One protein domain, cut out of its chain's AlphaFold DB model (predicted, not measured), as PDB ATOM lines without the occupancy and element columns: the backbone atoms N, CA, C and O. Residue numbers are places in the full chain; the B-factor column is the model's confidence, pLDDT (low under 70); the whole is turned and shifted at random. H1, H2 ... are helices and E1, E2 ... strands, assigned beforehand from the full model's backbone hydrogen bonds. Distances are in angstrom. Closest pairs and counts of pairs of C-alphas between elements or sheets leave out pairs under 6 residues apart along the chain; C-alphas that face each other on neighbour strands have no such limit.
ATOM      1  N   VAL A 760      79.324  23.748 -25.810       88.62
ATOM      2  CA  VAL A 760      80.282  22.766 -26.335       88.62
ATOM      3  C   VAL A 760      81.593  23.464 -26.661       88.62
ATOM      4  O   VAL A 760      81.616  24.444 -27.409       88.62
ATOM      5  N   ASP A 761      82.691  22.943 -26.139       86.00
ATOM      6  CA  ASP A 761      84.036  23.402 -26.457       86.00
ATOM      7  C   ASP A 761      84.928  22.236 -26.915       86.00
ATOM      8  O   ASP A 761      84.459  21.148 -27.254       86.00
ATOM      9  N   GLU A 762      86.234  22.475 -27.024       77.19
ATOM     10  CA  GLU A 762      87.190  21.450 -27.449       77.19
ATOM     11  C   GLU A 762      87.445  20.364 -26.386       77.19
ATOM     12  O   GLU A 762      87.988  19.301 -26.710       77.19
ATOM     13  N   HIS A 763      87.036  20.612 -25.141       76.56
ATOM     14  CA  HIS A 763      87.230  19.741 -23.988       76.56
ATOM     15  C   HIS A 763      86.003  18.880 -23.681       76.56
ATOM     16  O   HIS A 763      86.172  17.802 -23.111       76.56
ATOM     17  N   GLY A 764      84.803  19.295 -24.093       74.69
ATOM     18  CA  GLY A 764      83.596  18.488 -23.949       74.69
ATOM     19  C   GLY A 764      82.294  19.272 -24.099       74.69
ATOM     20  O   GLY A 764      82.241  20.343 -24.707       74.69
ATOM     21  N   VAL A 765      81.221  18.713 -23.539       81.69
ATOM     22  CA  VAL A 765      79.888  19.330 -23.505       81.69
ATOM     23  C   VAL A 765      79.456  19.591 -22.071       81.69
ATOM     24  O   VAL A 765      79.592  18.739 -21.191       81.69
ATOM     25  N   THR A 766      78.902  20.777 -21.843       80.50
ATOM     26  CA  THR A 766      78.172  21.113 -20.625       80.50
ATOM     27  C   THR A 766      76.688  21.219 -20.940       80.50
ATOM     28  O   THR A 766      76.254  22.139 -21.637       80.50
ATOM     29  N   TRP A 767      75.917  20.278 -20.409       82.12
ATOM     30  CA  TRP A 767      74.462  20.243 -20.478       82.12
ATOM     31  C   TRP A 767      73.869  21.087 -19.355       82.12
ATOM     32  O   TRP A 767      74.284  20.978 -18.201       82.12
ATOM     33  N   LEU A 768      72.908  21.943 -19.692       75.88
ATOM     34  CA  LEU A 768      72.379  22.962 -18.789       75.88
ATOM     35  C   LEU A 768      70.867  22.804 -18.649       75.88
ATOM     36  O   LEU A 768      70.146  22.802 -19.650       75.88
ATOM     37  N   GLY A 769      70.394  22.699 -17.407       73.06
ATOM     38  CA  GLY A 769      68.987  22.504 -17.058       73.06
ATOM     39  C   GLY A 769      68.590  23.261 -15.783       73.06
ATOM     40  O   GLY A 769      69.443  23.884 -15.153       73.06
ATOM     41  N   PRO A 770      67.306  23.220 -15.379       56.44
ATOM     42  CA  PRO A 770      66.799  23.958 -14.215       56.44
ATOM     43  C   PRO A 770      67.504  23.584 -12.905       56.44
ATOM     44  O   PRO A 770      67.675  24.427 -12.028       56.44
ATOM     45  N   ASP A 771      67.932  22.323 -12.791       50.38
ATOM     46  CA  ASP A 771      68.519  21.772 -11.563       50.38
ATOM     47  C   ASP A 771      70.063  21.808 -11.538       50.38
ATOM     48  O   ASP A 771      70.670  21.273 -10.613       50.38
ATOM     49  N   GLY A 772      70.723  22.447 -12.523       58.75
ATOM     50  CA  GLY A 772      72.186  22.602 -12.538       58.75
ATOM     51  C   GLY A 772      72.886  22.545 -13.907       58.75
ATOM     52  O   GLY A 772      72.320  22.858 -14.954       58.75
ATOM     53  N   ALA A 773      74.162  22.149 -13.887       66.38
ATOM     54  CA  ALA A 773      75.005  21.900 -15.056       66.38
ATOM     55  C   ALA A 773      75.644  20.505 -14.917       66.38
ATOM     56  O   ALA A 773      76.154  20.188 -13.844       66.38
ATOM     57  N   SER A 774      75.645  19.691 -15.974       68.75
ATOM     58  CA  SER A 774      76.431  18.448 -16.035       68.75
ATOM     59  C   SER A 774      77.448  18.566 -17.152       68.75
ATOM     60  O   SER A 774      77.086  18.818 -18.303       68.75
ATOM     61  N   THR A 775      78.720  18.393 -16.815       68.56
ATOM     62  CA  THR A 775      79.815  18.460 -17.779       68.56
ATOM     63  C   THR A 775      80.340  17.061 -18.047       68.56
ATOM     64  O   THR A 775      80.785  16.368 -17.133       68.56
ATOM     65  N   THR A 776      80.334  16.667 -19.316       68.06
ATOM     66  CA  THR A 776      81.000  15.447 -19.775       68.06
ATOM     67  C   THR A 776      82.355  15.846 -20.349       68.06
ATOM     68  O   THR A 776      82.426  16.426 -21.432       68.06
ATOM     69  N   LEU A 777      83.423  15.592 -19.586       53.81
ATOM     70  CA  LEU A 777      84.814  15.835 -19.985       53.81
ATOM     71  C   LEU A 777      85.421  14.541 -20.534       53.81
ATOM     72  O   LEU A 777      86.236  13.892 -19.883       53.81
ATOM     73  N   ASP A 778      85.001  14.166 -21.733       51.84
ATOM     74  CA  ASP A 778      85.657  13.147 -22.542       51.84
ATOM     75  C   ASP A 778      85.868  13.795 -23.910       51.84
ATOM     76  O   ASP A 778      84.942  14.421 -24.417       51.84
ATOM     77  N   ARG A 779      87.103  13.766 -24.433       56.88
ATOM     78  CA  ARG A 779      87.572  14.505 -25.634       56.88
ATOM     79  C   ARG A 779      86.427  14.923 -26.576       56.88
ATOM     80  O   ARG A 779      85.752  14.050 -27.106       56.88
ATOM     81  N   GLY A 780      86.253  16.230 -26.822       64.31
ATOM     82  CA  GLY A 780      85.110  16.754 -27.592       64.31
ATOM     83  C   GLY A 780      84.877  16.075 -28.954       64.31
ATOM     84  O   GLY A 780      85.808  15.518 -29.537       64.31
ATOM     85  N   TYR A 781      83.641  16.148 -29.457       82.06
ATOM     86  CA  TYR A 781      83.157  15.434 -30.649       82.06
ATOM     87  C   TYR A 781      83.984  15.690 -31.920       82.06
ATOM     88  O   TYR A 781      84.386  16.818 -32.211       82.06
ATOM     89  N   GLU A 782      84.168  14.638 -32.722       83.56
ATOM     90  CA  GLU A 782      84.885  14.692 -34.005       83.56
ATOM     91  C   GLU A 782      83.937  14.822 -35.209       83.56
ATOM     92  O   GLU A 782      84.346  15.288 -36.275       83.56
ATOM     93  N   SER A 783      82.659  14.458 -35.069       86.19
ATOM     94  CA  SER A 783      81.679  14.530 -36.157       86.19
ATOM     95  C   SER A 783      80.397  15.253 -35.743       86.19
ATOM     96  O   SER A 783      79.858  15.049 -34.655       86.19
ATOM     97  N   LEU A 784      79.872  16.110 -36.628       88.38
ATOM     98  CA  LEU A 784      78.620  16.838 -36.381       88.38
ATOM     99  C   LEU A 784      77.415  15.896 -36.169       88.38
ATOM    100  O   LEU A 784      76.649  16.146 -35.241       88.38
ATOM    101  N   PRO A 785      77.214  14.837 -36.976       89.31
ATOM    102  CA  PRO A 785      76.215  13.807 -36.701       89.31
ATOM    103  C   PRO A 785      76.242  13.228 -35.283       89.31
ATOM    104  O   PRO A 785      75.173  13.041 -34.714       89.31
ATOM    105  N   GLU A 786      77.426  12.973 -34.713       87.38
ATOM    106  CA  GLU A 786      77.563  12.430 -33.352       87.38
ATOM    107  C   GLU A 786      77.049  13.432 -32.319       87.38
ATOM    108  O   GLU A 786      76.188  13.094 -31.510       87.38
ATOM    109  N   LEU A 787      77.487  14.694 -32.420       88.88
ATOM    110  CA  LEU A 787      76.996  15.764 -31.553       88.88
ATOM    111  C   LEU A 787      75.478  15.953 -31.691       88.88
ATOM    112  O   LEU A 787      74.780  16.102 -30.696       88.88
ATOM    113  N   LEU A 788      74.943  15.971 -32.916       88.94
ATOM    114  CA  LEU A 788      73.508  16.173 -33.133       88.94
ATOM    115  C   LEU A 788      72.666  14.994 -32.630       88.94
ATOM    116  O   LEU A 788      71.553  15.222 -32.162       88.94
ATOM    117  N   ALA A 789      73.173  13.763 -32.719       85.81
ATOM    118  CA  ALA A 789      72.510  12.589 -32.160       85.81
ATOM    119  C   ALA A 789      72.439  12.675 -30.630       85.81
ATOM    120  O   ALA A 789      71.353  12.538 -30.072       85.81
ATOM    121  N   ASP A 790      73.554  13.012 -29.983       86.69
ATOM    122  CA  ASP A 790      73.628  13.164 -28.527       86.69
ATOM    123  C   ASP A 790      72.753  14.329 -28.021       86.69
ATOM    124  O   ASP A 790      72.018  14.236 -27.036       86.69
ATOM    125  N   VAL A 791      72.713  15.426 -28.782       87.19
ATOM    126  CA  VAL A 791      71.798  16.543 -28.520       87.19
ATOM    127  C   VAL A 791      70.335  16.124 -28.633       87.19
ATOM    128  O   VAL A 791      69.523  16.622 -27.864       87.19
ATOM    129  N   VAL A 792      69.961  15.247 -29.566       85.81
ATOM    130  CA  VAL A 792      68.577  14.750 -29.671       85.81
ATOM    131  C   VAL A 792      68.256  13.741 -28.569       85.81
ATOM    132  O   VAL A 792      67.114  13.694 -28.124       85.81
ATOM    133  N   GLU A 793      69.237  12.985 -28.081       85.62
ATOM    134  CA  GLU A 793      69.065  12.115 -26.915       85.62
ATOM    135  C   GLU A 793      68.737  12.934 -25.657       85.62
ATOM    136  O   GLU A 793      67.740  12.669 -24.982       85.62
ATOM    137  N   HIS A 794      69.500  14.001 -25.406       83.12
ATOM    138  CA  HIS A 794      69.298  14.892 -24.258       83.12
ATOM    139  C   HIS A 794      68.159  15.910 -24.460       83.12
ATOM    140  O   HIS A 794      67.509  16.331 -23.503       83.12
ATOM    141  N   MET A 795      67.887  16.318 -25.704       86.25
ATOM    142  CA  MET A 795      66.823  17.254 -26.090       86.25
ATOM    143  C   MET A 795      65.977  16.693 -27.256       86.25
ATOM    144  O   MET A 795      66.090  17.174 -28.390       86.25
ATOM    145  N   PRO A 796      65.042  15.754 -26.994       79.56
ATOM    146  CA  PRO A 796      64.286  15.032 -28.033       79.56
ATOM    147  C   PRO A 796      63.442  15.911 -28.962       79.56
ATOM    148  O   PRO A 796      63.242  15.596 -30.133       79.56
ATOM    149  N   ALA A 797      62.956  17.052 -28.465       74.31
ATOM    150  CA  ALA A 797      62.196  18.021 -29.258       74.31
ATOM    151  C   ALA A 797      63.087  18.960 -30.105       74.31
ATOM    152  O   ALA A 797      62.575  19.836 -30.808       74.31
ATOM    153  N   GLY A 798      64.412  18.808 -30.032       78.38
ATOM    154  CA  GLY A 798      65.386  19.788 -30.497       78.38
ATOM    155  C   GLY A 798      65.705  20.857 -29.444       78.38
ATOM    156  O   GLY A 798      65.079  20.943 -28.381       78.38
ATOM    157  N   GLY A 799      66.693  21.700 -29.741       84.62
ATOM    158  CA  GLY A 799      67.323  22.594 -28.767       84.62
ATOM    159  C   GLY A 799      68.143  23.708 -29.404       84.62
ATOM    160  O   GLY A 799      68.384  23.696 -30.612       84.62
ATOM    161  N   THR A 800      68.613  24.640 -28.577       90.06
ATOM    162  CA  THR A 800      69.684  25.567 -28.961       90.06
ATOM    163  C   THR A 800      70.954  25.182 -28.215       90.06
ATOM    164  O   THR A 800      70.911  24.995 -27.000       90.06
ATOM    165  N   ILE A 801      72.074  25.080 -28.927       93.12
ATOM    166  CA  ILE A 801      73.396  24.820 -28.349       93.12
ATOM    167  C   ILE A 801      74.387  25.887 -28.808       93.12
ATOM    168  O   ILE A 801      74.322  26.345 -29.951       93.12
ATOM    169  N   ALA A 802      75.300  26.264 -27.923       93.75
ATOM    170  CA  ALA A 802      76.431  27.119 -28.236       93.75
ATOM    171  C   ALA A 802      77.685  26.263 -28.400       93.75
ATOM    172  O   ALA A 802      77.957  25.418 -27.553       93.75
ATOM    173  N   ILE A 803      78.436  26.466 -29.480       93.19
ATOM    174  CA  ILE A 803      79.689  25.753 -29.734       93.19
ATOM    175  C   ILE A 803      80.816  26.763 -29.956       93.19
ATOM    176  O   ILE A 803      80.611  27.758 -30.649       93.19
ATOM    177  N   SER A 804      81.995  26.521 -29.386       90.94
ATOM    178  CA  SER A 804      83.159  27.386 -29.610       90.94
ATOM    179  C   SER A 804      83.694  27.245 -31.038       90.94
ATOM    180  O   SER A 804      83.507  26.213 -31.693       90.94
ATOM    181  N   ALA A 805      84.403  28.257 -31.539       89.25
ATOM    182  CA  ALA A 805      85.008  28.200 -32.869       89.25
ATOM    183  C   ALA A 805      86.004  27.023 -33.048       89.25
ATOM    184  O   ALA A 805      85.946  26.369 -34.095       89.25
ATOM    185  N   PRO A 806      86.865  26.676 -32.063       88.00
ATOM    186  CA  PRO A 806      87.704  25.475 -32.129       88.00
ATOM    187  C   PRO A 806      86.905  24.166 -32.213       88.00
ATOM    188  O   PRO A 806      87.224  23.300 -33.032       88.00
ATOM    189  N   ALA A 807      85.830  24.032 -31.427       88.56
ATOM    190  CA  ALA A 807      84.945  22.869 -31.488       88.56
ATOM    191  C   ALA A 807      84.235  22.781 -32.847       88.56
ATOM    192  O   ALA A 807      84.206  21.724 -33.474       88.56
ATOM    193  N   ALA A 808      83.739  23.907 -33.367       89.94
ATOM    194  CA  ALA A 808      83.125  23.979 -34.690       89.94
ATOM    195  C   ALA A 808      84.097  23.538 -35.800       89.94
ATOM    196  O   ALA A 808      83.718  22.758 -36.680       89.94
ATOM    197  N   ALA A 809      85.356  23.988 -35.748       88.75
ATOM    198  CA  ALA A 809      86.389  23.583 -36.698       88.75
ATOM    199  C   ALA A 809      86.646  22.066 -36.649       88.75
ATOM    200  O   ALA A 809      86.701  21.423 -37.703       88.75
ATOM    201  N   ARG A 810      86.711  21.471 -35.446       88.00
ATOM    202  CA  ARG A 810      86.817  20.008 -35.272       88.00
ATOM    203  C   ARG A 810      85.626  19.267 -35.858       88.00
ATOM    204  O   ARG A 810      85.847  18.264 -36.514       88.00
ATOM    205  N   LEU A 811      84.408  19.800 -35.744       89.62
ATOM    206  CA  LEU A 811      83.185  19.248 -36.348       89.62
ATOM    207  C   LEU A 811      83.090  19.456 -37.872       89.62
ATOM    208  O   LEU A 811      82.123  19.028 -38.508       89.62
ATOM    209  N   GLY A 812      84.067  20.135 -38.482       86.69
ATOM    210  CA  GLY A 812      84.118  20.353 -39.923       86.69
ATOM    211  C   GLY A 812      83.351  21.581 -40.421       86.69
ATOM    212  O   GLY A 812      83.006  21.634 -41.612       86.69
ATOM    213  N   TYR A 813      83.056  22.546 -39.543       89.06
ATOM    214  CA  TYR A 813      82.614  23.885 -39.945       89.06
ATOM    215  C   TYR A 813      83.773  24.661 -40.605       89.06
ATOM    216  O   TYR A 813      84.939  24.360 -40.360       89.06
ATOM    217  N   PRO A 814      83.489  25.646 -41.481       84.88
ATOM    218  CA  PRO A 814      84.526  26.526 -42.033       84.88
ATOM    219  C   PRO A 814      85.118  27.441 -40.951       84.88
ATOM    220  O   PRO A 814      84.429  27.735 -39.992       84.88
ATOM    221  N   ASP A 815      86.319  27.996 -41.137       79.94
ATOM    222  CA  ASP A 815      86.946  28.904 -40.146       79.94
ATOM    223  C   ASP A 815      86.180  30.225 -39.919       79.94
ATOM    224  O   ASP A 815      86.451  30.968 -38.976       79.94
ATOM    225  N   ARG A 816      85.271  30.577 -40.838       80.69
ATOM    226  CA  ARG A 816      84.477  31.813 -40.832       80.69
ATOM    227  C   ARG A 816      83.093  31.561 -41.434       80.69
ATOM    228  O   ARG A 816      82.971  30.693 -42.305       80.69
ATOM    229  N   PRO A 817      82.069  32.353 -41.064       77.62
ATOM    230  CA  PRO A 817      80.719  32.196 -41.597       77.62
ATOM    231  C   PRO A 817      80.677  32.336 -43.129       77.62
ATOM    232  O   PRO A 817      81.328  33.191 -43.732       77.62
ATOM    233  N   THR A 818      79.883  31.481 -43.779       70.31
ATOM    234  CA  THR A 818      79.743  31.410 -45.240       70.31
ATOM    235  C   THR A 818      78.290  31.642 -45.662       70.31
ATOM    236  O   THR A 818      77.444  30.757 -45.603       70.31
ATOM    237  N   ASN A 819      77.992  32.836 -46.182       54.09
ATOM    238  CA  ASN A 819      76.637  33.236 -46.604       54.09
ATOM    239  C   ASN A 819      76.184  32.625 -47.955       54.09
ATOM    240  O   ASN A 819      75.404  33.233 -48.692       54.09
ATOM    241  N   ARG A 820      76.692  31.445 -48.346       51.84
ATOM    242  CA  ARG A 820      76.316  30.767 -49.602       51.84
ATOM    243  C   ARG A 820      75.443  29.549 -49.316       51.84
ATOM    244  O   ARG A 820      75.841  28.645 -48.593       51.84
ATOM    245  N   ARG A 821      74.274  29.507 -49.963       46.81
ATOM    246  CA  ARG A 821      73.313  28.397 -49.920       46.81
ATOM    247  C   ARG A 821      73.983  27.076 -50.350       46.81
ATOM    248  O   ARG A 821      74.390  26.977 -51.511       46.81
ATOM    249  N   PRO A 822      74.075  26.052 -49.485       45.56
ATOM    250  CA  PRO A 822      74.551  24.734 -49.885       45.56
ATOM    251  C   PRO A 822      73.520  24.090 -50.827       45.56
ATOM    252  O   PRO A 822      72.334  24.033 -50.512       45.56
ATOM    253  N   ALA A 840      81.195  19.339 -42.156       85.75
ATOM    254  CA  ALA A 840      79.957  19.369 -41.368       85.75
ATOM    255  C   ALA A 840      78.680  19.215 -42.222       85.75
ATOM    256  O   ALA A 840      77.765  18.478 -41.864       85.75
ATOM    257  N   VAL A 841      78.613  19.876 -43.385       85.25
ATOM    258  CA  VAL A 841      77.461  19.781 -44.303       85.25
ATOM    259  C   VAL A 841      77.419  18.425 -44.992       85.25
ATOM    260  O   VAL A 841      76.342  17.857 -45.159       85.25
ATOM    261  N   THR A 842      78.581  17.915 -45.396       84.75
ATOM    262  CA  THR A 842      78.693  16.634 -46.101       84.75
ATOM    263  C   THR A 842      78.314  15.472 -45.181       84.75
ATOM    264  O   THR A 842      77.449  14.677 -45.543       84.75
ATOM    265  N   GLU A 843      78.888  15.422 -43.977       87.19
ATOM    266  CA  GLU A 843      78.601  14.408 -42.954       87.19
ATOM    267  C   GLU A 843      77.169  14.527 -42.421       87.19
ATOM    268  O   GLU A 843      76.446  13.534 -42.384       87.19
ATOM    269  N   GLY A 844      76.714  15.745 -42.097       85.25
ATOM    270  CA  GLY A 844      75.344  15.990 -41.642       85.25
ATOM    271  C   GLY A 844      74.299  15.521 -42.657       85.25
ATOM    272  O   GLY A 844      73.394  14.772 -42.304       85.25
ATOM    273  N   THR A 845      74.463  15.880 -43.937       85.25
ATOM    274  CA  THR A 845      73.525  15.464 -44.997       85.25
ATOM    275  C   THR A 845      73.540  13.949 -45.202       85.25
ATOM    276  O   THR A 845      72.479  13.358 -45.400       85.25
ATOM    277  N   ALA A 846      74.714  13.310 -45.129       85.38
ATOM    278  CA  ALA A 846      74.827  11.853 -45.207       85.38
ATOM    279  C   ALA A 846      74.094  11.152 -44.047       85.38
ATOM    280  O   ALA A 846      73.506  10.095 -44.255       85.38
ATOM    281  N   ALA A 847      74.056  11.777 -42.866       84.75
ATOM    282  CA  ALA A 847      73.308  11.321 -41.694       84.75
ATOM    283  C   ALA A 847      71.828  11.777 -41.666       84.75
ATOM    284  O   ALA A 847      71.149  11.607 -40.657       84.75
ATOM    285  N   GLY A 848      71.308  12.371 -42.748       84.44
ATOM    286  CA  GLY A 848      69.909  12.807 -42.844       84.44
ATOM    287  C   GLY A 848      69.599  14.179 -42.232       84.44
ATOM    288  O   GLY A 848      68.435  14.579 -42.198       84.44
ATOM    289  N   TRP A 849      70.612  14.930 -41.794       87.12
ATOM    290  CA  TRP A 849      70.471  16.292 -41.281       87.12
ATOM    291  C   TRP A 849      70.611  17.336 -42.386       87.12
ATOM    292  O   TRP A 849      71.563  17.330 -43.164       87.12
ATOM    293  N   THR A 850      69.688  18.295 -42.426       84.88
ATOM    294  CA  THR A 850      69.695  19.369 -43.429       84.88
ATOM    295  C   THR A 850      69.858  20.741 -42.774       84.88
ATOM    296  O   THR A 850      69.045  21.109 -41.924       84.88
ATOM    297  N   PRO A 851      70.884  21.534 -43.142       84.50
ATOM    298  CA  PRO A 851      71.025  22.887 -42.622       84.50
ATOM    299  C   PRO A 851      69.988  23.820 -43.261       84.50
ATOM    300  O   PRO A 851      69.568  23.640 -44.410       84.50
ATOM    301  N   SER A 852      69.595  24.860 -42.530       73.62
ATOM    302  CA  SER A 852      68.643  25.862 -43.004       73.62
ATOM    303  C   SER A 852      69.128  26.568 -44.280       73.62
ATOM    304  O   SER A 852      70.325  26.713 -44.540       73.62
ATOM    305  N   ALA A 853      68.184  27.062 -45.090       57.97
ATOM    306  CA  ALA A 853      68.462  27.630 -46.415       57.97
ATOM    307  C   ALA A 853      69.358  28.893 -46.422       57.97
ATOM    308  O   ALA A 853      69.721  29.356 -47.507       57.97
ATOM    309  N   ALA A 854      69.700  29.440 -45.249       57.72
ATOM    310  CA  ALA A 854      70.536  30.626 -45.069       57.72
ATOM    311  C   ALA A 854      72.056  30.358 -45.187       57.72
ATOM    312  O   ALA A 854      72.813  31.309 -45.361       57.72
ATOM    313  N   GLY A 855      72.499  29.093 -45.176       67.31
ATOM    314  CA  GLY A 855      73.925  28.723 -45.186       67.31
ATOM    315  C   GLY A 855      74.499  28.456 -43.790       67.31
ATOM    316  O   GLY A 855      73.754  28.439 -42.815       67.31
ATOM    317  N   ILE A 856      75.814  28.201 -43.713       80.19
ATOM    318  CA  ILE A 856      76.531  27.982 -42.444       80.19
ATOM    319  C   ILE A 856      77.021  29.337 -41.935       80.19
ATOM    320  O   ILE A 856      78.010  29.873 -42.443       80.19
ATOM    321  N   GLY A 857      76.298  29.896 -40.970       81.25
ATOM    322  CA  GLY A 857      76.581  31.193 -40.357       81.25
ATOM    323  C   GLY A 857      76.773  31.087 -38.846       81.25
ATOM    324  O   GLY A 857      76.769  29.991 -38.291       81.25
ATOM    325  N   ALA A 858      76.888  32.242 -38.182       86.00
ATOM    326  CA  ALA A 858      76.968  32.332 -36.718       86.00
ATOM    327  C   ALA A 858      75.796  31.635 -36.016       86.00
ATOM    328  O   ALA A 858      75.950  31.114 -34.922       86.00
ATOM    329  N   TRP A 859      74.637  31.609 -36.675       87.56
ATOM    330  CA  TRP A 859      73.490  30.797 -36.310       87.56
ATOM    331  C   TRP A 859      73.170  29.854 -37.461       87.56
ATOM    332  O   TRP A 859      72.954  30.302 -38.589       87.56
ATOM    333  N   THR A 860      73.109  28.559 -37.175       87.62
ATOM    334  CA  THR A 860      72.752  27.531 -38.153       87.62
ATOM    335  C   THR A 860      71.716  26.595 -37.544       87.62
ATOM    336  O   THR A 860      71.998  25.900 -36.575       87.62
ATOM    337  N   ALA A 861      70.508  26.557 -38.112       87.50
ATOM    338  CA  ALA A 861      69.511  25.556 -37.740       87.50
ATOM    339  C   ALA A 861      69.694  24.285 -38.579       87.50
ATOM    340  O   ALA A 861      69.755  24.367 -39.807       87.50
ATOM    341  N   TRP A 862      69.752  23.132 -37.919       88.94
ATOM    342  CA  TRP A 862      69.823  21.804 -38.521       88.94
ATOM    343  C   TRP A 862      68.507  21.067 -38.305       88.94
ATOM    344  O   TRP A 862      67.993  21.018 -37.190       88.94
ATOM    345  N   HIS A 863      67.958  20.501 -39.376       87.19
ATOM    346  CA  HIS A 863      66.697  19.767 -39.361       87.19
ATOM    347  C   HIS A 863      66.959  18.281 -39.577       87.19
ATOM    348  O   HIS A 863      67.499  17.902 -40.621       87.19
ATOM    349  N   GLY A 864      66.593  17.472 -38.585       83.69
ATOM    350  CA  GLY A 864      66.812  16.029 -38.580       83.69
ATOM    351  C   GLY A 864      65.699  15.230 -39.273       83.69
ATOM    352  O   GLY A 864      64.646  15.787 -39.612       83.69
ATOM    353  N   PRO A 865      65.909  13.915 -39.457       72.94
ATOM    354  CA  PRO A 865      65.001  13.023 -40.186       72.94
ATOM    355  C   PRO A 865      63.614  12.890 -39.530       72.94
ATOM    356  O   PRO A 865      62.602  12.965 -40.230       72.94
ATOM    357  N   ASP A 866      63.546  12.836 -38.196       71.00
ATOM    358  CA  ASP A 866      62.293  12.751 -37.418       71.00
ATOM    359  C   ASP A 866      61.700  14.125 -37.056       71.00
ATOM    360  O   ASP A 866      60.870  14.268 -36.159       71.00
ATOM    361  N   ARG A 867      62.124  15.169 -37.781       66.75
ATOM    362  CA  ARG A 867      61.791  16.587 -37.563       66.75
ATOM    363  C   ARG A 867      62.283  17.264 -36.262       66.75
ATOM    364  O   ARG A 867      61.745  18.343 -35.982       66.75
ATOM    365  N   PRO A 868      63.293  16.786 -35.497       76.38
ATOM    366  CA  PRO A 868      63.917  17.645 -34.494       76.38
ATOM    367  C   PRO A 868      64.656  18.796 -35.194       76.38
ATOM    368  O   PRO A 868      65.188  18.644 -36.299       76.38
ATOM    369  N   SER A 869      64.672  19.967 -34.561       83.94
ATOM    370  CA  SER A 869      65.410  21.132 -35.053       83.94
ATOM    371  C   SER A 869      66.413  21.576 -33.999       83.94
ATOM    372  O   SER A 869      66.016  21.960 -32.904       83.94
ATOM    373  N   VAL A 870      67.699  21.560 -34.344       89.19
ATOM    374  CA  VAL A 870      68.781  22.008 -33.459       89.19
ATOM    375  C   VAL A 870      69.355  23.310 -33.998       89.19
ATOM    376  O   VAL A 870      69.853  23.358 -35.122       89.19
ATOM    377  N   ALA A 871      69.254  24.384 -33.221       90.00
ATOM    378  CA  ALA A 871      69.897  25.652 -33.523       90.00
ATOM    379  C   ALA A 871      71.300  25.668 -32.911       90.00
ATOM    380  O   ALA A 871      71.460  25.606 -31.697       90.00
ATOM    381  N   VAL A 872      72.316  25.763 -33.758       92.44
ATOM    382  CA  VAL A 872      73.714  25.874 -33.350       92.44
ATOM    383  C   VAL A 872      74.126  27.336 -33.447       92.44
ATOM    384  O   VAL A 872      73.966  27.942 -34.513       92.44
ATOM    385  N   VAL A 873      74.653  27.892 -32.358       92.50
ATOM    386  CA  VAL A 873      75.283  29.215 -32.342       92.50
ATOM    387  C   VAL A 873      76.785  29.090 -32.114       92.50
ATOM    388  O   VAL A 873      77.217  28.342 -31.246       92.50
ATOM    389  N   ILE A 874      77.567  29.836 -32.893       92.75
ATOM    390  CA  ILE A 874      79.007  30.025 -32.688       92.75
ATOM    391  C   ILE A 874      79.196  31.473 -32.227       92.75
ATOM    392  O   ILE A 874      79.102  32.373 -33.076       92.75
ATOM    393  N   PRO A 875      79.366  31.730 -30.913       90.94
ATOM    394  CA  PRO A 875      79.428  33.083 -30.365       90.94
ATOM    395  C   PRO A 875      80.436  33.977 -31.091       90.94
ATOM    396  O   PRO A 875      80.082  35.070 -31.526       90.94
ATOM    397  N   GLU A 876      81.639  33.472 -31.364       91.56
ATOM    398  CA  GLU A 876      82.755  34.206 -31.970       91.56
ATOM    399  C   GLU A 876      82.470  34.675 -33.409       91.56
ATOM    400  O   GLU A 876      83.189  35.511 -33.959       91.56
ATOM    401  N   TRP A 877      81.427  34.141 -34.050       87.94
ATOM    402  CA  TRP A 877      80.997  34.545 -35.392       87.94
ATOM    403  C   TRP A 877      79.883  35.594 -35.378       87.94
ATOM    404  O   TRP A 877      79.474  36.065 -36.445       87.94
ATOM    405  N   ILE A 878      79.356  35.953 -34.205       85.38
ATOM    406  CA  ILE A 878      78.262  36.914 -34.088       85.38
ATOM    407  C   ILE A 878      78.769  38.312 -34.443       85.38
ATOM    408  O   ILE A 878      79.500  38.958 -33.700       85.38
ATOM    409  N   ASN A 879      78.303  38.815 -35.581       81.12
ATOM    410  CA  ASN A 879      78.477  40.200 -35.988       81.12
ATOM    411  C   ASN A 879      77.125  40.739 -36.482       81.12
ATOM    412  O   ASN A 879      76.733  40.455 -37.619       81.12
ATOM    413  N   PRO A 880      76.396  41.526 -35.666       70.38
ATOM    414  CA  PRO A 880      75.050  41.990 -36.008       70.38
ATOM    415  C   PRO A 880      74.969  42.746 -37.344       70.38
ATOM    416  O   PRO A 880      73.994  42.595 -38.084       70.38
ATOM    417  N   ARG A 881      76.015  43.513 -37.698       68.69
ATOM    418  CA  ARG A 881      76.075  44.272 -38.961       68.69
ATOM    419  C   ARG A 881      76.185  43.348 -40.173       68.69
ATOM    420  O   ARG A 881      75.515  43.572 -41.180       68.69
ATOM    421  N   GLU A 882      76.995  42.299 -40.076       69.50
ATOM    422  CA  GLU A 882      77.205  41.333 -41.164       69.50
ATOM    423  C   GLU A 882      76.067  40.314 -41.280       69.50
ATOM    424  O   GLU A 882      75.717  39.900 -42.387       69.50
ATOM    425  N   MET A 883      75.436  39.966 -40.156       68.12
ATOM    426  CA  MET A 883      74.271  39.081 -40.097       68.12
ATOM    427  C   MET A 883      73.001  39.717 -40.681       68.12
ATOM    428  O   MET A 883      72.032  39.003 -40.939       68.12
ATOM    429  N   ARG A 884      72.987  41.043 -40.905       63.75
ATOM    430  CA  ARG A 884      71.827  41.809 -41.411       63.75
ATOM    431  C   ARG A 884      70.547  41.577 -40.596       63.75
ATOM    432  O   ARG A 884      69.442  41.652 -41.132       63.75
ATOM    433  N   VAL A 885      70.694  41.281 -39.307       64.56
ATOM    434  CA  VAL A 885      69.578  41.093 -38.379       64.56
ATOM    435  C   VAL A 885      69.302  42.404 -37.653       64.56
ATOM    436  O   VAL A 885      70.205  43.022 -37.100       64.56
ATOM    437  N   SER A 886      68.047  42.849 -37.667       62.62
ATOM    438  CA  SER A 886      67.588  43.995 -36.877       62.62
ATOM    439  C   SER A 886      66.922  43.482 -35.596       62.62
ATOM    440  O   SER A 886      65.826  42.917 -35.677       62.62
ATOM    441  N   GLY A 887      67.565  43.648 -34.440       76.88
ATOM    442  CA  GLY A 887      67.000  43.283 -33.136       76.88
ATOM    443  C   GLY A 887      68.057  42.983 -32.075       76.88
ATOM    444  O   GLY A 887      69.238  42.849 -32.393       76.88
ATOM    445  N   GLU A 888      67.619  42.873 -30.825       83.94
ATOM    446  CA  GLU A 888      68.464  42.558 -29.676       83.94
ATOM    447  C   GLU A 888      68.985  41.118 -29.775       83.94
ATOM    448  O   GLU A 888      68.211  40.153 -29.843       83.94
ATOM    449  N   THR A 889      70.309  40.970 -29.764       85.81
ATOM    450  CA  THR A 889      71.002  39.683 -29.676       85.81
ATOM    451  C   THR A 889      71.439  39.449 -28.234       85.81
ATOM    452  O   THR A 889      72.210  40.238 -27.691       85.81
ATOM    453  N   MET A 890      70.974  38.360 -27.618       90.38
ATOM    454  CA  MET A 890      71.387  37.989 -26.258       90.38
ATOM    455  C   MET A 890      72.828  37.476 -26.226       90.38
ATOM    456  O   MET A 890      73.593  37.813 -25.333       90.38
ATOM    457  N   ILE A 891      73.208  36.670 -27.220       91.12
ATOM    458  CA  ILE A 891      74.562  36.124 -27.335       91.12
ATOM    459  C   ILE A 891      75.429  37.115 -28.111       91.12
ATOM    460  O   ILE A 891      74.999  37.619 -29.153       91.12
ATOM    461  N   ARG A 892      76.628  37.395 -27.595       88.12
ATOM    462  CA  ARG A 892      77.600  38.335 -28.161       88.12
ATOM    463  C   ARG A 892      78.918  37.624 -28.469       88.12
ATOM    464  O   ARG A 892      79.118  36.493 -28.034       88.12
ATOM    465  N   ALA A 893      79.789  38.282 -29.231       86.19
ATOM    466  CA  ALA A 893      81.040  37.692 -29.705       86.19
ATOM    467  C   ALA A 893      82.047  37.406 -28.585       86.19
ATOM    468  O   ALA A 893      82.885  36.524 -28.724       86.19
ATOM    469  N   GLU A 894      81.954  38.152 -27.487       84.62
ATOM    470  CA  GLU A 894      82.789  38.004 -26.297       84.62
ATOM    471  C   GLU A 894      82.375  36.849 -25.371       84.62
ATOM    472  O   GLU A 894      83.125  36.524 -24.455       84.62
ATOM    473  N   HIS A 895      81.203  36.236 -25.573       86.25
ATOM    474  CA  HIS A 895      80.756  35.127 -24.730       86.25
ATOM    475  C   HIS A 895      81.427  33.821 -25.155       86.25
ATOM    476  O   HIS A 895      81.406  33.468 -26.333       86.25
ATOM    477  N   ASP A 896      81.947  33.062 -24.193       84.88
ATOM    478  CA  ASP A 896      82.336  31.676 -24.440       84.88
ATOM    479  C   ASP A 896      81.105  30.761 -24.604       84.88
ATOM    480  O   ASP A 896      79.954  31.148 -24.361       84.88
ATOM    481  N   ALA A 897      81.340  29.525 -25.050       81.12
ATOM    482  CA  ALA A 897      80.275  28.560 -25.311       81.12
ATOM    483  C   ALA A 897      79.465  28.202 -24.051       81.12
ATOM    484  O   ALA A 897      78.262  27.960 -24.152       81.12
ATOM    485  N   LEU A 898      80.091  28.195 -22.870       81.12
ATOM    486  CA  LEU A 898      79.428  27.865 -21.609       81.12
ATOM    487  C   LEU A 898      78.491  28.990 -21.160       81.12
ATOM    488  O   LEU A 898      77.319  28.740 -20.888       81.12
ATOM    489  N   THR A 899      78.983  30.225 -21.145       81.25
ATOM    490  CA  THR A 899      78.221  31.439 -20.830       81.25
ATOM    491  C   THR A 899      77.069  31.601 -21.815       81.25
ATOM    492  O   THR A 899      75.923  31.824 -21.424       81.25
ATOM    493  N   ALA A 900      77.329  31.397 -23.111       82.75
ATOM    494  CA  ALA A 900      76.281  31.401 -24.120       82.75
ATOM    495  C   ALA A 900      75.245  30.291 -23.877       82.75
ATOM    496  O   ALA A 900      74.044  30.555 -23.945       82.75
ATOM    497  N   GLY A 901      75.685  29.078 -23.535       83.69
ATOM    498  CA  GLY A 901      74.815  27.979 -23.123       83.69
ATOM    499  C   GLY A 901      73.944  28.337 -21.914       83.69
ATOM    500  O   GLY A 901      72.739  28.078 -21.939       83.69
ATOM    501  N   TYR A 902      74.517  28.976 -20.888       84.94
ATOM    502  CA  TYR A 902      73.809  29.399 -19.676       84.94
ATOM    503  C   TYR A 902      72.713  30.410 -20.000       84.94
ATOM    504  O   TYR A 902      71.555  30.196 -19.642       84.94
ATOM    505  N   LEU A 903      73.037  31.457 -20.763       86.50
ATOM    506  CA  LEU A 903      72.069  32.469 -21.190       86.50
ATOM    507  C   LEU A 903      70.906  31.840 -21.984       86.50
ATOM    508  O   LEU A 903      69.742  32.192 -21.778       86.50
ATOM    509  N   LEU A 904      71.203  30.886 -22.876       89.88
ATOM    510  CA  LEU A 904      70.198  30.152 -23.655       89.88
ATOM    511  C   LEU A 904      69.294  29.279 -22.772       89.88
ATOM    512  O   LEU A 904      68.071  29.310 -22.945       89.88
ATOM    513  N   ALA A 905      69.880  28.526 -21.837       86.06
ATOM    514  CA  ALA A 905      69.142  27.698 -20.886       86.06
ATOM    515  C   ALA A 905      68.242  28.567 -20.007       86.06
ATOM    516  O   ALA A 905      67.046  28.302 -19.906       86.06
ATOM    517  N   ARG A 906      68.790  29.659 -19.464       86.81
ATOM    518  CA  ARG A 906      68.090  30.570 -18.562       86.81
ATOM    519  C   ARG A 906      66.919  31.279 -19.237       86.81
ATOM    520  O   ARG A 906      65.827  31.356 -18.680       86.81
ATOM    521  N   TYR A 907      67.095  31.738 -20.477       90.12
ATOM    522  CA  TYR A 907      65.988  32.295 -21.257       90.12
ATOM    523  C   TYR A 907      64.886  31.255 -21.511       90.12
ATOM    524  O   TYR A 907      63.697  31.570 -21.386       90.12
ATOM    525  N   ARG A 908      65.259  30.015 -21.863       89.50
ATOM    526  CA  ARG A 908      64.303  28.929 -22.132       89.50
ATOM    527  C   ARG A 908      63.562  28.492 -20.874       89.50
ATOM    528  O   ARG A 908      62.365  28.243 -20.963       89.50
ATOM    529  N   GLU A 909      64.239  28.439 -19.735       86.88
ATOM    530  CA  GLU A 909      63.647  28.147 -18.428       86.88
ATOM    531  C   GLU A 909      62.542  29.158 -18.094       86.88
ATOM    532  O   GLU A 909      61.420  28.779 -17.774       86.88
ATOM    533  N   LEU A 910      62.837  30.454 -18.243       83.88
ATOM    534  CA  LEU A 910      61.919  31.525 -17.855       83.88
ATOM    535  C   LEU A 910      60.760  31.728 -18.838       83.88
ATOM    536  O   LEU A 910      59.661  32.097 -18.431       83.88
ATOM    537  N   THR A 911      60.988  31.527 -20.138       84.00
ATOM    538  CA  THR A 911      59.980  31.808 -21.183       84.00
ATOM    539  C   THR A 911      59.292  30.555 -21.732       84.00
ATOM    540  O   THR A 911      58.297  30.649 -22.460       84.00
ATOM    541  N   GLY A 912      59.830  29.371 -21.439       82.31
ATOM    542  CA  GLY A 912      59.420  28.099 -22.036       82.31
ATOM    543  C   GLY A 912      59.745  27.971 -23.531       82.31
ATOM    544  O   GLY A 912      59.311  27.009 -24.159       82.31
ATOM    545  N   THR A 913      60.467  28.930 -24.129       84.31
ATOM    546  CA  THR A 913      60.787  28.957 -25.567       84.31
ATOM    547  C   THR A 913      62.285  29.138 -25.785       84.31
ATOM    548  O   THR A 913      62.951  29.890 -25.082       84.31
ATOM    549  N   GLN A 914      62.832  28.458 -26.787       87.75
ATOM    550  CA  GLN A 914      64.242  28.583 -27.152       87.75
ATOM    551  C   GLN A 914      64.549  29.980 -27.705       87.75
ATOM    552  O   GLN A 914      63.827  30.489 -28.570       87.75
ATOM    553  N   PHE A 915      65.660  30.573 -27.261       89.81
ATOM    554  CA  PHE A 915      66.178  31.778 -27.896       89.81
ATOM    555  C   PHE A 915      66.842  31.423 -29.232       89.81
ATOM    556  O   PHE A 915      67.682  30.520 -29.295       89.81
ATOM    557  N   VAL A 916      66.483  32.142 -30.297       85.94
ATOM    558  CA  VAL A 916      67.044  31.946 -31.637       85.94
ATOM    559  C   VAL A 916      67.325  33.295 -32.285       85.94
ATOM    560  O   VAL A 916      66.394  34.034 -32.593       85.94
ATOM    561  N   MET A 917      68.602  33.568 -32.571       84.62
ATOM    562  CA  MET A 917      69.113  34.758 -33.272       84.62
ATOM    563  C   MET A 917      68.825  36.107 -32.597       84.62
ATOM    564  O   MET A 917      69.762  36.787 -32.191       84.62
ATOM    565  N   THR A 918      67.560  36.519 -32.503       87.81
ATOM    566  CA  THR A 918      67.134  37.807 -31.937       87.81
ATOM    567  C   THR A 918      65.909  37.648 -31.048       87.81
ATOM    568  O   THR A 918      65.095  36.741 -31.246       87.81
TER     569      THR A 918
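This is residues 760 to 822 and 840 to 918 of the 1243 residues of an uncharacterized protein of Actinomadura macrotermitis (UniProt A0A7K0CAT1). A small three-stranded sheet, E3 E5 E4, lies at the core, with the long helix H5 running along its edge strand E3 and the two-stranded hairpin of E1 and E2 packing on H5 through E1. H1 also packs on the sheet with its residues 788 to 792, with H3 at one end of H1, while H4 lies far out, between the short link from E5 and the long link to H5, residues 884 to 896. The printed part has 142 residues, with five named helices and five named strands in the order E1 E2 H1 E3 H2 H3 E4 E5 H4 H5. The larger sheet is mixed and the hairpin antiparallel; the class is mixed, helices and strands, with 69 residues, under half, in named elements. The whole is compact, with a radius of gyration of the C-alphas of 14.0 A and spans of 39 by 33 by 28 A.

E5, residues 869 to 873, is the inner strand between E3, residues 798 to 803, and E4, residues 859 to 863. E3 and E5 are parallel at 17 degrees, with N 801 and O 871 2.9 A apart, within hydrogen-bond range. E4 and E5 form an antiparallel hairpin at 160 degrees, with N 862 and O 870 at 2.8 A. H5, residues 897 to 911, is on this sheet at a height of 9.2 A, over E3 and along it at 12 degrees on the local plane; their closest C-alphas, those of Ala 802 and Ala 897, are 5.0 A apart. E1, residues 765 to 769, comes closest to H5 at the C-alphas of Leu 768 and Ala 905, 6.1 A. E1 and E2, residues 772 to 776, form an antiparallel hairpin at 161 degrees, with N 767 and O 774 at 2.8 A. H1, residues 784 to 794, only grazes the larger sheet, with its residues 788 to 792. H1 and H3, residues 840 to 846, touch about perpendicular, at 76 degrees, the closest C-alphas being those of Pro 785 and Gly 844, 5.5 A. H2, residues 805 to 810, and H3 each only graze the larger sheet, only just on it with 5 pairs of C-alphas within 10 A. H4, residues 880 to 883, is not on it. Every O i to N i+4 pair is within hydrogen-bond range in H1, H2, H3 and H5; H4 is too short for such a pair.

E1 begins at C-alpha 765, (79.888, 19.330, -23.505), and H5 ends at C-alpha 911, (59.980, 31.808, -21.183). H5 is 21.0 A long, E3 15.5 A and H1 15.4 A.

The C-alphas farthest apart, of Asp 771 and Arg 820, are 39.9 A apart. Residues 823 to 839 are not printed, and C-alphas 822 and 840 are 11.4 A apart across the cut. The links H3 to E4 and H4 to H5 are long. Mean pLDDT of the printed part is 80.6; 25 residues are under 70, among them 770 to 780 and 881 to 886.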